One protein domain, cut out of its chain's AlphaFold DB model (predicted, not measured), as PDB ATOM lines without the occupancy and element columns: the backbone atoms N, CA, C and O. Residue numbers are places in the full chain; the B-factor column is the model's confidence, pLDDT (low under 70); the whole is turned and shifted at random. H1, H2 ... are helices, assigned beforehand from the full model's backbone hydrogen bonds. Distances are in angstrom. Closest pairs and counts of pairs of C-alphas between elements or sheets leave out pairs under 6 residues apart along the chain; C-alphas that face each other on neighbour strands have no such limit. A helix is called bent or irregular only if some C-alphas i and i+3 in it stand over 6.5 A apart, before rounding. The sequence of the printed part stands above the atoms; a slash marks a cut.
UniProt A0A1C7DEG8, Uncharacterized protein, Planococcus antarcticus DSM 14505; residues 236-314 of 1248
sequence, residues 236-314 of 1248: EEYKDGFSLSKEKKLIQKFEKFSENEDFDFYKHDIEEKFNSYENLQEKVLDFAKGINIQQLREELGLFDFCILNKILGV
ATOM      1  N   GLU A 236     -38.684  -6.465  60.008       84.69
ATOM      2  CA  GLU A 236     -39.162  -7.302  61.124       84.69
ATOM      3  C   GLU A 236     -40.237  -8.307  60.698       84.69
ATOM      4  O   GLU A 236     -40.160  -9.471  61.081       84.69
ATOM      5  N   GLU A 237     -41.162  -7.910  59.818       75.81
ATOM      6  CA  GLU A 237     -42.222  -8.788  59.283       75.81
ATOM      7  C   GLU A 237     -41.701  -9.910  58.354       75.81
ATOM      8  O   GLU A 237     -42.438 -10.829  57.960       75.81
ATOM      9  N   TYR A 238     -40.418  -9.842  57.991       81.25
ATOM     10  CA  TYR A 238     -39.760 -10.750  57.052       81.25
ATOM     11  C   TYR A 238     -38.639 -11.577  57.703       81.25
ATOM     12  O   TYR A 238     -37.959 -12.316  56.991       81.25
ATOM     13  N   LYS A 239     -38.450 -11.490  59.033       72.06
ATOM     14  CA  LYS A 239     -37.406 -12.231  59.770       72.06
ATOM     15  C   LYS A 239     -37.531 -13.753  59.619       72.06
ATOM     16  O   LYS A 239     -36.517 -14.413  59.424       72.06
ATOM     17  N   ASP A 240     -38.757 -14.280  59.583       67.50
ATOM     18  CA  ASP A 240     -39.041 -15.721  59.423       67.50
ATOM     19  C   ASP A 240     -39.088 -16.187  57.951       67.50
ATOM     20  O   ASP A 240     -39.578 -17.273  57.636       67.50
ATOM     21  N   GLY A 241     -38.626 -15.347  57.019       69.19
ATOM     22  CA  GLY A 241     -38.638 -15.612  55.581       69.19
ATOM     23  C   GLY A 241     -39.823 -14.993  54.824       69.19
ATOM     24  O   GLY A 241     -40.869 -14.623  55.382       69.19
ATOM     25  N   PHE A 242     -39.644 -14.873  53.503       81.00
ATOM     26  CA  PHE A 242     -40.601 -14.281  52.564       81.00
ATOM     27  C   PHE A 242     -41.170 -15.362  51.633       81.00
ATOM     28  O   PHE A 242     -40.521 -15.786  50.681       81.00
ATOM     29  N   SER A 243     -42.365 -15.866  51.953       78.88
ATOM     30  CA  SER A 243     -43.017 -16.944  51.196       78.88
ATOM     31  C   SER A 243     -43.766 -16.428  49.962       78.88
ATOM     32  O   SER A 243     -44.193 -15.275  49.924       78.88
ATOM     33  N   LEU A 244     -44.046 -17.319  49.002       76.25
ATOM     34  CA  LEU A 244     -44.866 -17.019  47.814       76.25
ATOM     35  C   LEU A 244     -46.255 -16.446  48.170       76.25
ATOM     36  O   LEU A 244     -46.815 -15.641  47.430       76.25
ATOM     37  N   SER A 245     -46.815 -16.825  49.326       73.19
ATOM     38  CA  SER A 245     -48.078 -16.260  49.821       73.19
ATOM     39  C   SER A 245     -47.920 -14.804  50.277       73.19
ATOM     40  O   SER A 245     -48.772 -13.974  49.959       73.19
ATOM     41  N   LYS A 246     -46.828 -14.468  50.984       80.62
ATOM     42  CA  LYS A 246     -46.523 -13.084  51.390       80.62
ATOM     43  C   LYS A 246     -46.246 -12.201  50.169       80.62
ATOM     44  O   LYS A 246     -46.738 -11.078  50.121       80.62
ATOM     45  N   GLU A 247     -45.553 -12.739  49.166       82.75
ATOM     46  CA  GLU A 247     -45.303 -12.070  47.886       82.75
ATOM     47  C   GLU A 247     -46.605 -11.716  47.159       82.75
ATOM     48  O   GLU A 247     -46.838 -10.549  46.842       82.75
ATOM     49  N   LYS A 248     -47.508 -12.692  46.990       83.12
ATOM     50  CA  LYS A 248     -48.810 -12.466  46.350       83.12
ATOM     51  C   LYS A 248     -49.645 -11.417  47.090       83.12
ATOM     52  O   LYS A 248     -50.260 -10.567  46.455       83.12
ATOM     53  N   LYS A 249     -49.648 -11.450  48.427       83.50
ATOM     54  CA  LYS A 249     -50.356 -10.457  49.253       83.50
ATOM     55  C   LYS A 249     -49.783  -9.052  49.091       83.50
ATOM     56  O   LYS A 249     -50.543  -8.092  49.078       83.50
ATOM     57  N   LEU A 250     -48.460  -8.927  49.001       86.94
ATOM     58  CA  LEU A 250     -47.812  -7.634  48.819       86.94
ATOM     59  C   LEU A 250     -48.152  -7.048  47.444       86.94
ATOM     60  O   LEU A 250     -48.584  -5.906  47.382       86.94
ATOM     61  N   ILE A 251     -48.085  -7.853  46.377       87.25
ATOM     62  CA  ILE A 251     -48.514  -7.454  45.022       87.25
ATOM     63  C   ILE A 251     -49.977  -6.986  45.020       87.25
ATOM     64  O   ILE A 251     -50.272  -5.893  44.546       87.25
ATOM     65  N   GLN A 252     -50.884  -7.748  45.638       85.00
ATOM     66  CA  GLN A 252     -52.309  -7.392  45.718       85.00
ATOM     67  C   GLN A 252     -52.574  -6.077  46.462       85.00
ATOM     68  O   GLN A 252     -53.528  -5.369  46.139       85.00
ATOM     69  N   LYS A 253     -51.761  -5.740  47.472       88.56
ATOM     70  CA  LYS A 253     -51.856  -4.440  48.150       88.56
ATOM     71  C   LYS A 253     -51.493  -3.294  47.210       88.56
ATOM     72  O   LYS A 253     -52.185  -2.280  47.221       88.56
ATOM     73  N   PHE A 254     -50.460  -3.471  46.383       90.12
ATOM     74  CA  PHE A 254     -50.087  -2.488  45.367       90.12
ATOM     75  C   PHE A 254     -51.170  -2.339  44.287       90.12
ATOM     76  O   PHE A 254     -51.532  -1.210  43.956       90.12
ATOM     77  N   GLU A 255     -51.751  -3.441  43.806       87.19
ATOM     78  CA  GLU A 255     -52.865  -3.414  42.842       87.19
ATOM     79  C   GLU A 255     -54.076  -2.656  43.408       87.19
ATOM     80  O   GLU A 255     -54.528  -1.682  42.815       87.19
ATOM     81  N   LYS A 256     -54.548  -3.018  44.608       85.12
ATOM     82  CA  LYS A 256     -55.706  -2.353  45.234       85.12
ATOM     83  C   LYS A 256     -55.463  -0.889  45.576       85.12
ATOM     84  O   LYS A 256     -56.396  -0.095  45.561       85.12
ATOM     85  N   PHE A 257     -54.231  -0.518  45.921       87.12
ATOM     86  CA  PHE A 257     -53.920   0.884  46.175       87.12
ATOM     87  C   PHE A 257     -54.043   1.730  44.902       87.12
ATOM     88  O   PHE A 257     -54.477   2.869  45.003       87.12
ATOM     89  N   SER A 258     -53.754   1.171  43.718       84.19
ATOM     90  CA  SER A 258     -53.926   1.881  42.439       84.19
ATOM     91  C   SER A 258     -55.386   2.216  42.101       84.19
ATOM     92  O   SER A 258     -55.644   3.113  41.304       84.19
ATOM     93  N   GLU A 259     -56.341   1.530  42.737       82.88
ATOM     94  CA  GLU A 259     -57.786   1.757  42.599       82.88
ATOM     95  C   GLU A 259     -58.339   2.749  43.645       82.88
ATOM     96  O   GLU A 259     -59.521   3.091  43.610       82.88
ATOM     97  N   ASN A 260     -57.517   3.194  44.603       81.06
ATOM     98  CA  ASN A 260     -57.927   4.093  45.683       81.06
ATOM     99  C   ASN A 260     -57.946   5.558  45.208       81.06
ATOM    100  O   ASN A 260     -57.045   5.982  44.491       81.06
ATOM    101  N   GLU A 261     -58.916   6.357  45.668       75.88
ATOM    102  CA  GLU A 261     -59.005   7.801  45.378       75.88
ATOM    103  C   GLU A 261     -57.731   8.572  45.778       75.88
ATOM    104  O   GLU A 261     -57.358   9.546  45.128       75.88
ATOM    105  N   ASP A 262     -57.019   8.102  46.808       76.88
ATOM    106  CA  ASP A 262     -55.747   8.676  47.263       76.88
ATOM    107  C   ASP A 262     -54.588   8.478  46.256       76.88
ATOM    108  O   ASP A 262     -53.573   9.171  46.352       76.88
ATOM    109  N   PHE A 263     -54.692   7.540  45.305       83.94
ATOM    110  CA  PHE A 263     -53.600   7.192  44.387       83.94
ATOM    111  C   PHE A 263     -53.171   8.371  43.512       83.94
ATOM    112  O   PHE A 263     -51.978   8.666  43.414       83.94
ATOM    113  N   ASP A 264     -54.138   9.090  42.935       81.12
ATOM    114  CA  ASP A 264     -53.877  10.237  42.060       81.12
ATOM    115  C   ASP A 264     -53.142  11.368  42.792       81.12
ATOM    116  O   ASP A 264     -52.353  12.093  42.183       81.12
ATOM    117  N   PHE A 265     -53.345  11.491  44.109       80.81
ATOM    118  CA  PHE A 265     -52.681  12.497  44.936       80.81
ATOM    119  C   PHE A 265     -51.191  12.187  45.157       80.81
ATOM    120  O   PHE A 265     -50.374  13.103  45.167       80.81
ATOM    121  N   TYR A 266     -50.821  10.908  45.297       84.56
ATOM    122  CA  TYR A 266     -49.440  10.486  45.590       84.56
ATOM    123  C   TYR A 266     -48.638  10.055  44.357       84.56
ATOM    124  O   TYR A 266     -47.428   9.841  44.449       84.56
ATOM    125  N   LYS A 267     -49.292   9.922  43.199       83.50
ATOM    126  CA  LYS A 267     -48.674   9.445  41.959       83.50
ATOM    127  C   LYS A 267     -47.447  10.264  41.553       83.50
ATOM    128  O   LYS A 267     -46.416   9.681  41.233       83.50
ATOM    129  N   HIS A 268     -47.543  11.592  41.625       84.38
ATOM    130  CA  HIS A 268     -46.444  12.493  41.274       84.38
ATOM    131  C   HIS A 268     -45.191  12.234  42.129       84.38
ATOM    132  O   HIS A 268     -44.101  12.066  41.585       84.38
ATOM    133  N   ASP A 269     -45.344  12.120  43.452       82.50
ATOM    134  CA  ASP A 269     -44.225  11.913  44.384       82.50
ATOM    135  C   ASP A 269     -43.552  10.541  44.199       82.50
ATOM    136  O   ASP A 269     -42.340  10.388  44.386       82.50
ATOM    137  N   ILE A 270     -44.336   9.526  43.819       86.12
ATOM    138  CA  ILE A 270     -43.829   8.184  43.510       86.12
ATOM    139  C   ILE A 270     -43.038   8.202  42.197       86.12
ATOM    140  O   ILE A 270     -41.924   7.674  42.145       86.12
ATOM    141  N   GLU A 271     -43.590   8.817  41.149       86.38
ATOM    142  CA  GLU A 271     -42.952   8.917  39.833       86.38
ATOM    143  C   GLU A 271     -41.679   9.773  39.876       86.38
ATOM    144  O   GLU A 271     -40.695   9.428  39.226       86.38
ATOM    145  N   GLU A 272     -41.630  10.821  40.701       85.81
ATOM    146  CA  GLU A 272     -40.430  11.649  40.867       85.81
ATOM    147  C   GLU A 272     -39.250  10.856  41.455       85.81
ATOM    148  O   GLU A 272     -38.107  11.013  41.018       85.81
ATOM    149  N   LYS A 273     -39.501   9.979  42.440       84.94
ATOM    150  CA  LYS A 273     -38.434   9.226  43.122       84.94
ATOM    151  C   LYS A 273     -38.099   7.895  42.450       84.94
ATOM    152  O   LYS A 273     -36.935   7.485  42.464       84.94
ATOM    153  N   PHE A 274     -39.099   7.204  41.907       87.69
ATOM    154  CA  PHE A 274     -38.967   5.839  41.388       87.69
ATOM    155  C   PHE A 274     -39.291   5.709  39.897       87.69
ATOM    156  O   PHE A 274     -39.259   4.597  39.380       87.69
ATOM    157  N   ASN A 275     -39.536   6.801  39.171       86.19
ATOM    158  CA  ASN A 275     -39.929   6.853  37.752       86.19
ATOM    159  C   ASN A 275     -41.321   6.274  37.438       86.19
ATOM    160  O   ASN A 275     -41.989   6.786  36.545       86.19
ATOM    161  N   SER A 276     -41.760   5.213  38.124       88.81
ATOM    162  CA  SER A 276     -43.106   4.646  37.992       88.81
ATOM    163  C   SER A 276     -43.563   3.930  39.266       88.81
ATOM    164  O   SER A 276     -42.751   3.542  40.113       88.81
ATOM    165  N   TYR A 277     -44.877   3.731  39.389       89.50
ATOM    166  CA  TYR A 277     -45.484   2.990  40.497       89.50
ATOM    167  C   TYR A 277     -45.073   1.507  40.506       89.50
ATOM    168  O   TYR A 277     -44.793   0.939  41.561       89.50
ATOM    169  N   GLU A 278     -44.942   0.897  39.328       87.81
ATOM    170  CA  GLU A 278     -44.495  -0.489  39.160       87.81
ATOM    171  C   GLU A 278     -43.043  -0.670  39.618       87.81
ATOM    172  O   GLU A 278     -42.709  -1.678  40.240       87.81
ATOM    173  N   ASN A 279     -42.186   0.326  39.378       90.12
ATOM    174  CA  ASN A 279     -40.794   0.284  39.822       90.12
ATOM    175  C   ASN A 279     -40.681   0.416  41.354       90.12
ATOM    176  O   ASN A 279     -39.838  -0.230  41.976       90.12
ATOM    177  N   LEU A 280     -41.561   1.199  41.995       91.75
ATOM    178  CA  LEU A 280     -41.676   1.206  43.458       91.75
ATOM    179  C   LEU A 280     -42.099  -0.177  43.982       91.75
ATOM    180  O   LEU A 280     -41.502  -0.678  44.937       91.75
ATOM    181  N   GLN A 281     -43.099  -0.803  43.355       91.94
ATOM    182  CA  GLN A 281     -43.559  -2.147  43.713       91.94
ATOM    183  C   GLN A 281     -42.429  -3.183  43.612       91.94
ATOM    184  O   GLN A 281     -42.236  -3.965  44.547       91.94
ATOM    185  N   GLU A 282     -41.664  -3.169  42.518       91.06
ATOM    186  CA  GLU A 282     -40.517  -4.060  42.307       91.06
ATOM    187  C   GLU A 282     -39.452  -3.867  43.395       91.06
ATOM    188  O   GLU A 282     -39.048  -4.828  44.048       91.06
ATOM    189  N   LYS A 283     -39.076  -2.617  43.688       91.25
ATOM    190  CA  LYS A 283     -38.078  -2.309  44.721       91.25
ATOM    191  C   LYS A 283     -38.524  -2.689  46.133       91.25
ATOM    192  O   LYS A 283     -37.712  -3.174  46.920       91.25
ATOM    193  N   VAL A 284     -39.801  -2.516  46.474       91.19
ATOM    194  CA  VAL A 284     -40.335  -2.957  47.777       91.19
ATOM    195  C   VAL A 284     -40.385  -4.490  47.859       91.19
ATOM    196  O   VAL A 284     -40.075  -5.053  48.913       91.19
ATOM    197  N   LEU A 285     -40.705  -5.180  46.758       89.50
ATOM    198  CA  LEU A 285     -40.651  -6.646  46.673       89.50
ATOM    199  C   LEU A 285     -39.225  -7.179  46.833       89.50
ATOM    200  O   LEU A 285     -39.011  -8.107  47.616       89.50
ATOM    201  N   ASP A 286     -38.253  -6.584  46.146       90.44
ATOM    202  CA  ASP A 286     -36.840  -6.950  46.252       90.44
ATOM    203  C   ASP A 286     -36.304  -6.711  47.665       90.44
ATOM    204  O   ASP A 286     -35.640  -7.581  48.243       90.44
ATOM    205  N   PHE A 287     -36.684  -5.591  48.283       91.44
ATOM    206  CA  PHE A 287     -36.346  -5.298  49.671       91.44
ATOM    207  C   PHE A 287     -36.936  -6.336  50.642       91.44
ATOM    208  O   PHE A 287     -36.244  -6.816  51.550       91.44
ATOM    209  N   ALA A 288     -38.188  -6.754  50.432       86.62
ATOM    210  CA  ALA A 288     -38.819  -7.800  51.232       86.62
ATOM    211  C   ALA A 288     -38.129  -9.168  51.039       86.62
ATOM    212  O   ALA A 288     -37.790  -9.831  52.027       86.62
ATOM    213  N   LYS A 289     -37.806  -9.536  49.789       85.19
ATOM    214  CA  LYS A 289     -37.064 -10.758  49.408       85.19
ATOM    215  C   LYS A 289     -35.612 -10.778  49.893       85.19
ATOM    216  O   LYS A 289     -35.013 -11.847  49.974       85.19
ATOM    217  N   GLY A 290     -35.058  -9.627  50.266       84.06
ATOM    218  CA  GLY A 290     -33.681  -9.508  50.745       84.06
ATOM    219  C   GLY A 290     -32.645  -9.357  49.631       84.06
ATOM    220  O   GLY A 290     -31.479  -9.689  49.830       84.06
ATOM    221  N   ILE A 291     -33.061  -8.853  48.472       85.81
ATOM    222  CA  ILE A 291     -32.212  -8.557  47.316       85.81
ATOM    223  C   ILE A 291     -31.746  -7.098  47.431       85.81
ATOM    224  O   ILE A 291     -32.527  -6.241  47.821       85.81
ATOM    225  N   ASN A 292     -30.468  -6.805  47.147       85.75
ATOM    226  CA  ASN A 292     -29.902  -5.440  47.134       85.75
ATOM    227  C   ASN A 292     -30.226  -4.581  48.379       85.75
ATOM    228  O   ASN A 292     -30.375  -3.362  48.286       85.75
ATOM    229  N   ILE A 293     -30.310  -5.213  49.562       84.62
ATOM    230  CA  ILE A 293     -30.819  -4.598  50.803       84.62
ATOM    231  C   ILE A 293     -30.129  -3.273  51.116       84.62
ATOM    232  O   ILE A 293     -30.802  -2.332  51.506       84.62
ATOM    233  N   GLN A 294     -28.804  -3.192  50.977       82.12
ATOM    234  CA  GLN A 294     -28.055  -2.009  51.399       82.12
ATOM    235  C   GLN A 294     -28.418  -0.769  50.569       82.12
ATOM    236  O   GLN A 294     -28.641   0.289  51.143       82.12
ATOM    237  N   GLN A 295     -28.569  -0.928  49.251       88.06
ATOM    238  CA  GLN A 295     -29.003   0.145  48.354       88.06
ATOM    239  C   GLN A 295     -30.490   0.477  48.557       88.06
ATOM    240  O   GLN A 295     -30.860   1.638  48.711       88.06
ATOM    241  N   LEU A 296     -31.354  -0.543  48.602       89.44
ATOM    242  CA  LEU A 296     -32.802  -0.339  48.721       89.44
ATOM    243  C   LEU A 296     -33.215   0.223  50.081       89.44
ATOM    244  O   LEU A 296     -34.185   0.970  50.159       89.44
ATOM    245  N   ARG A 297     -32.478  -0.099  51.149       90.69
ATOM    246  CA  ARG A 297     -32.716   0.470  52.477       90.69
ATOM    247  C   ARG A 297     -32.531   1.987  52.461       90.69
ATOM    248  O   ARG A 297     -33.364   2.688  53.016       90.69
ATOM    249  N   GLU A 298     -31.492   2.479  51.794       90.06
ATOM    250  CA  GLU A 298     -31.251   3.916  51.647       90.06
ATOM    251  C   GLU A 298     -32.311   4.588  50.769       90.06
ATOM    252  O   GLU A 298     -32.902   5.597  51.156       90.06
ATOM    253  N   GLU A 299     -32.629   3.995  49.617       89.00
ATOM    254  CA  GLU A 299     -33.633   4.547  48.704       89.00
ATOM    255  C   GLU A 299     -35.039   4.617  49.329       89.00
ATOM    256  O   GLU A 299     -35.716   5.639  49.191       89.00
ATOM    257  N   LEU A 300     -35.464   3.560  50.035       91.44
ATOM    258  CA  LEU A 300     -36.765   3.486  50.714       91.44
ATOM    259  C   LEU A 300     -36.796   4.290  52.018       91.44
ATOM    260  O   LEU A 300     -37.852   4.798  52.384       91.44
ATOM    261  N   GLY A 301     -35.660   4.433  52.703       89.44
ATOM    262  CA  GLY A 301     -35.532   5.273  53.892       89.44
ATOM    263  C   GLY A 301     -35.645   6.769  53.582       89.44
ATOM    264  O   GLY A 301     -36.270   7.512  54.336       89.44
ATOM    265  N   LEU A 302     -35.116   7.210  52.434       90.12
ATOM    266  CA  LEU A 302     -35.238   8.595  51.958       90.12
ATOM    267  C   LEU A 302     -36.634   8.943  51.407       90.12
ATOM    268  O   LEU A 302     -36.973  10.132  51.278       90.12
ATOM    269  N   PHE A 303     -37.415   7.929  51.034       91.62
ATOM    270  CA  PHE A 303     -38.775   8.078  50.528       91.62
ATOM    271  C   PHE A 303     -39.778   8.342  51.659       91.62
ATOM    272  O   PHE A 303     -39.497   8.079  52.824       91.62
ATOM    273  N   ASP A 304     -40.941   8.908  51.325       91.31
ATOM    274  CA  ASP A 304     -41.962   9.206  52.326       91.31
ATOM    275  C   ASP A 304     -42.673   7.928  52.794       91.31
ATOM    276  O   ASP A 304     -43.486   7.331  52.079       91.31
ATOM    277  N   PHE A 305     -42.391   7.519  54.030       91.88
ATOM    278  CA  PHE A 305     -42.987   6.331  54.618       91.88
ATOM    279  C   PHE A 305     -44.495   6.465  54.835       91.88
ATOM    280  O   PHE A 305     -45.176   5.445  54.893       91.88
ATOM    281  N   CYS A 306     -45.063   7.673  54.911       88.00
ATOM    282  CA  CYS A 306     -46.518   7.804  55.011       88.00
ATOM    283  C   CYS A 306     -47.218   7.215  53.774       88.00
ATOM    284  O   CYS A 306     -48.217   6.500  53.907       88.00
ATOM    285  N   ILE A 307     -46.643   7.428  52.586       88.00
ATOM    286  CA  ILE A 307     -47.133   6.865  51.321       88.00
ATOM    287  C   ILE A 307     -46.983   5.338  51.339       88.00
ATOM    288  O   ILE A 307     -47.948   4.614  51.088       88.00
ATOM    289  N   LEU A 308     -45.809   4.831  51.735       88.62
ATOM    290  CA  LEU A 308     -45.581   3.388  51.882       88.62
ATOM    291  C   LEU A 308     -46.540   2.749  52.889       88.62
ATOM    292  O   LEU A 308     -47.084   1.684  52.624       88.62
ATOM    293  N   ASN A 309     -46.792   3.390  54.026       89.12
ATOM    294  CA  ASN A 309     -47.683   2.877  55.059       89.12
ATOM    295  C   ASN A 309     -49.141   2.827  54.586       89.12
ATOM    296  O   ASN A 309     -49.861   1.909  54.972       89.12
ATOM    297  N   LYS A 310     -49.580   3.756  53.725       86.81
ATOM    298  CA  LYS A 310     -50.900   3.671  53.083       86.81
ATOM    299  C   LYS A 310     -50.993   2.467  52.140       86.81
ATOM    300  O   LYS A 310     -51.964   1.721  52.235       86.81
ATOM    301  N   ILE A 311     -49.964   2.217  51.323       88.50
ATOM    302  CA  ILE A 311     -49.894   1.044  50.429       88.50
ATOM    303  C   ILE A 311     -49.863  -0.260  51.244       88.50
ATOM    304  O   ILE A 311     -50.674  -1.167  51.053       88.50
ATOM    305  N   LEU A 312     -48.952  -0.354  52.214       86.31
ATOM    306  CA  LEU A 312     -48.782  -1.529  53.073       86.31
ATOM    307  C   LEU A 312     -49.977  -1.736  54.015       86.31
ATOM    308  O   LEU A 312     -50.251  -2.869  54.418       86.31
ATOM    309  N   GLY A 313     -50.701  -0.670  54.349       82.44
ATOM    310  CA  GLY A 313     -51.868  -0.656  55.225       82.44
ATOM    311  C   GLY A 313     -53.199  -0.945  54.530       82.44
ATOM    312  O   GLY A 313     -54.214  -1.030  55.226       82.44
ATOM    313  N   VAL A 314     -53.222  -1.130  53.199       84.62
ATOM    314  CA  VAL A 314     -54.442  -1.508  52.470       84.62
ATOM    315  C   VAL A 314     -55.029  -2.771  53.093       84.62
ATOM    316  O   VAL A 314     -54.428  -3.856  53.075       84.62
TER     317      VAL A 314
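AT A GLANCE: This is residues 236 to 314 of the 1248 residues of an uncharacterized protein of Planococcus antarcticus DSM 14505 (UniProt A0A1C7DEG8). Five helices make a small body in which H3 lies between H1 and H4, H2 crosses one end of these three, and H5, after H4, returns to the side of H1. H1 and H3 run side by side in opposite directions; H3 and H4 cross at a steeper angle, and the first residues, 236 to 243, are a lead-in before H1. The printed part has 79 residues, 58 of them in the five named helices, which come in the order H1, H2, H3, H4, H5; there is no named strand and the class is all helix. The whole is compact, with a radius of gyration of the C-alphas of 12.2 A, and its C-alphas span 34 by 25 by 18 A.

IN THESE COORDINATES: After residues 236 to 243, H1 takes residues 244 to 258, beginning at C-alpha 244 (-44.866, -17.019, 47.814) and measuring 21.6 A from first to last C-alpha. H2, residues 263 to 274, is 15.0 A long and irregular: C-alphas 265 and 268 are 7.2 A apart. H3, residues 277 to 289, is 18.4 A long and begins at C-alpha 277 (-45.484, 2.990, 40.497). H4, residues 293 to 302, is 14.0 A long. H5, residues 305 to 312, is 9.9 A long and ends at C-alpha 312 (-48.782, -1.529, 53.073).

HOW THE PARTS SIT: H3 is the hub, touching three helices. With residues 281 to 285 alone it touches H1, at a shallow tilt of 24 degrees, opposite ways; the closest C-alphas, of Phe 254 and Gln 281, are 6.7 A apart. With residues 283 to 287 alone it touches H4, at a steep tilt of 48 degrees, opposite ways; the closest C-alphas are those of Phe 287 and Ile 293, 5.7 A apart. With residues 277 to 280 alone it touches H2, only at the corner by their link, the C-alphas of Phe 274 and Leu 280 being closest at 5.8 A. H5 touches H1, closest at the C-alphas of Phe 257 and Ile 311, 5.9 A apart; their tilt of 67 degrees is steep, only just short of about perpendicular. H2 and H5 are close but not clearly touching, with the C-alphas of Tyr 266 and Ile 307 closest at 7.2 A. H2 and H4 are near each other, H4 and H5 meet only through their link, and H3 and H5 are apart, as are H1 and H4. In H1, H3 and H5 every O i to N i+4 pair is within hydrogen-bond range; H2 has 6 of 8 and H4 5 of 6.

THE WHOLE: The C-alphas farthest apart, of Asp 240 and Asp 264, are 34.6 A from each other. The printed part has no cut, and its four links between helices are tight. Mean pLDDT of the printed part is 85.3, and residues 240 to 241 are under 70.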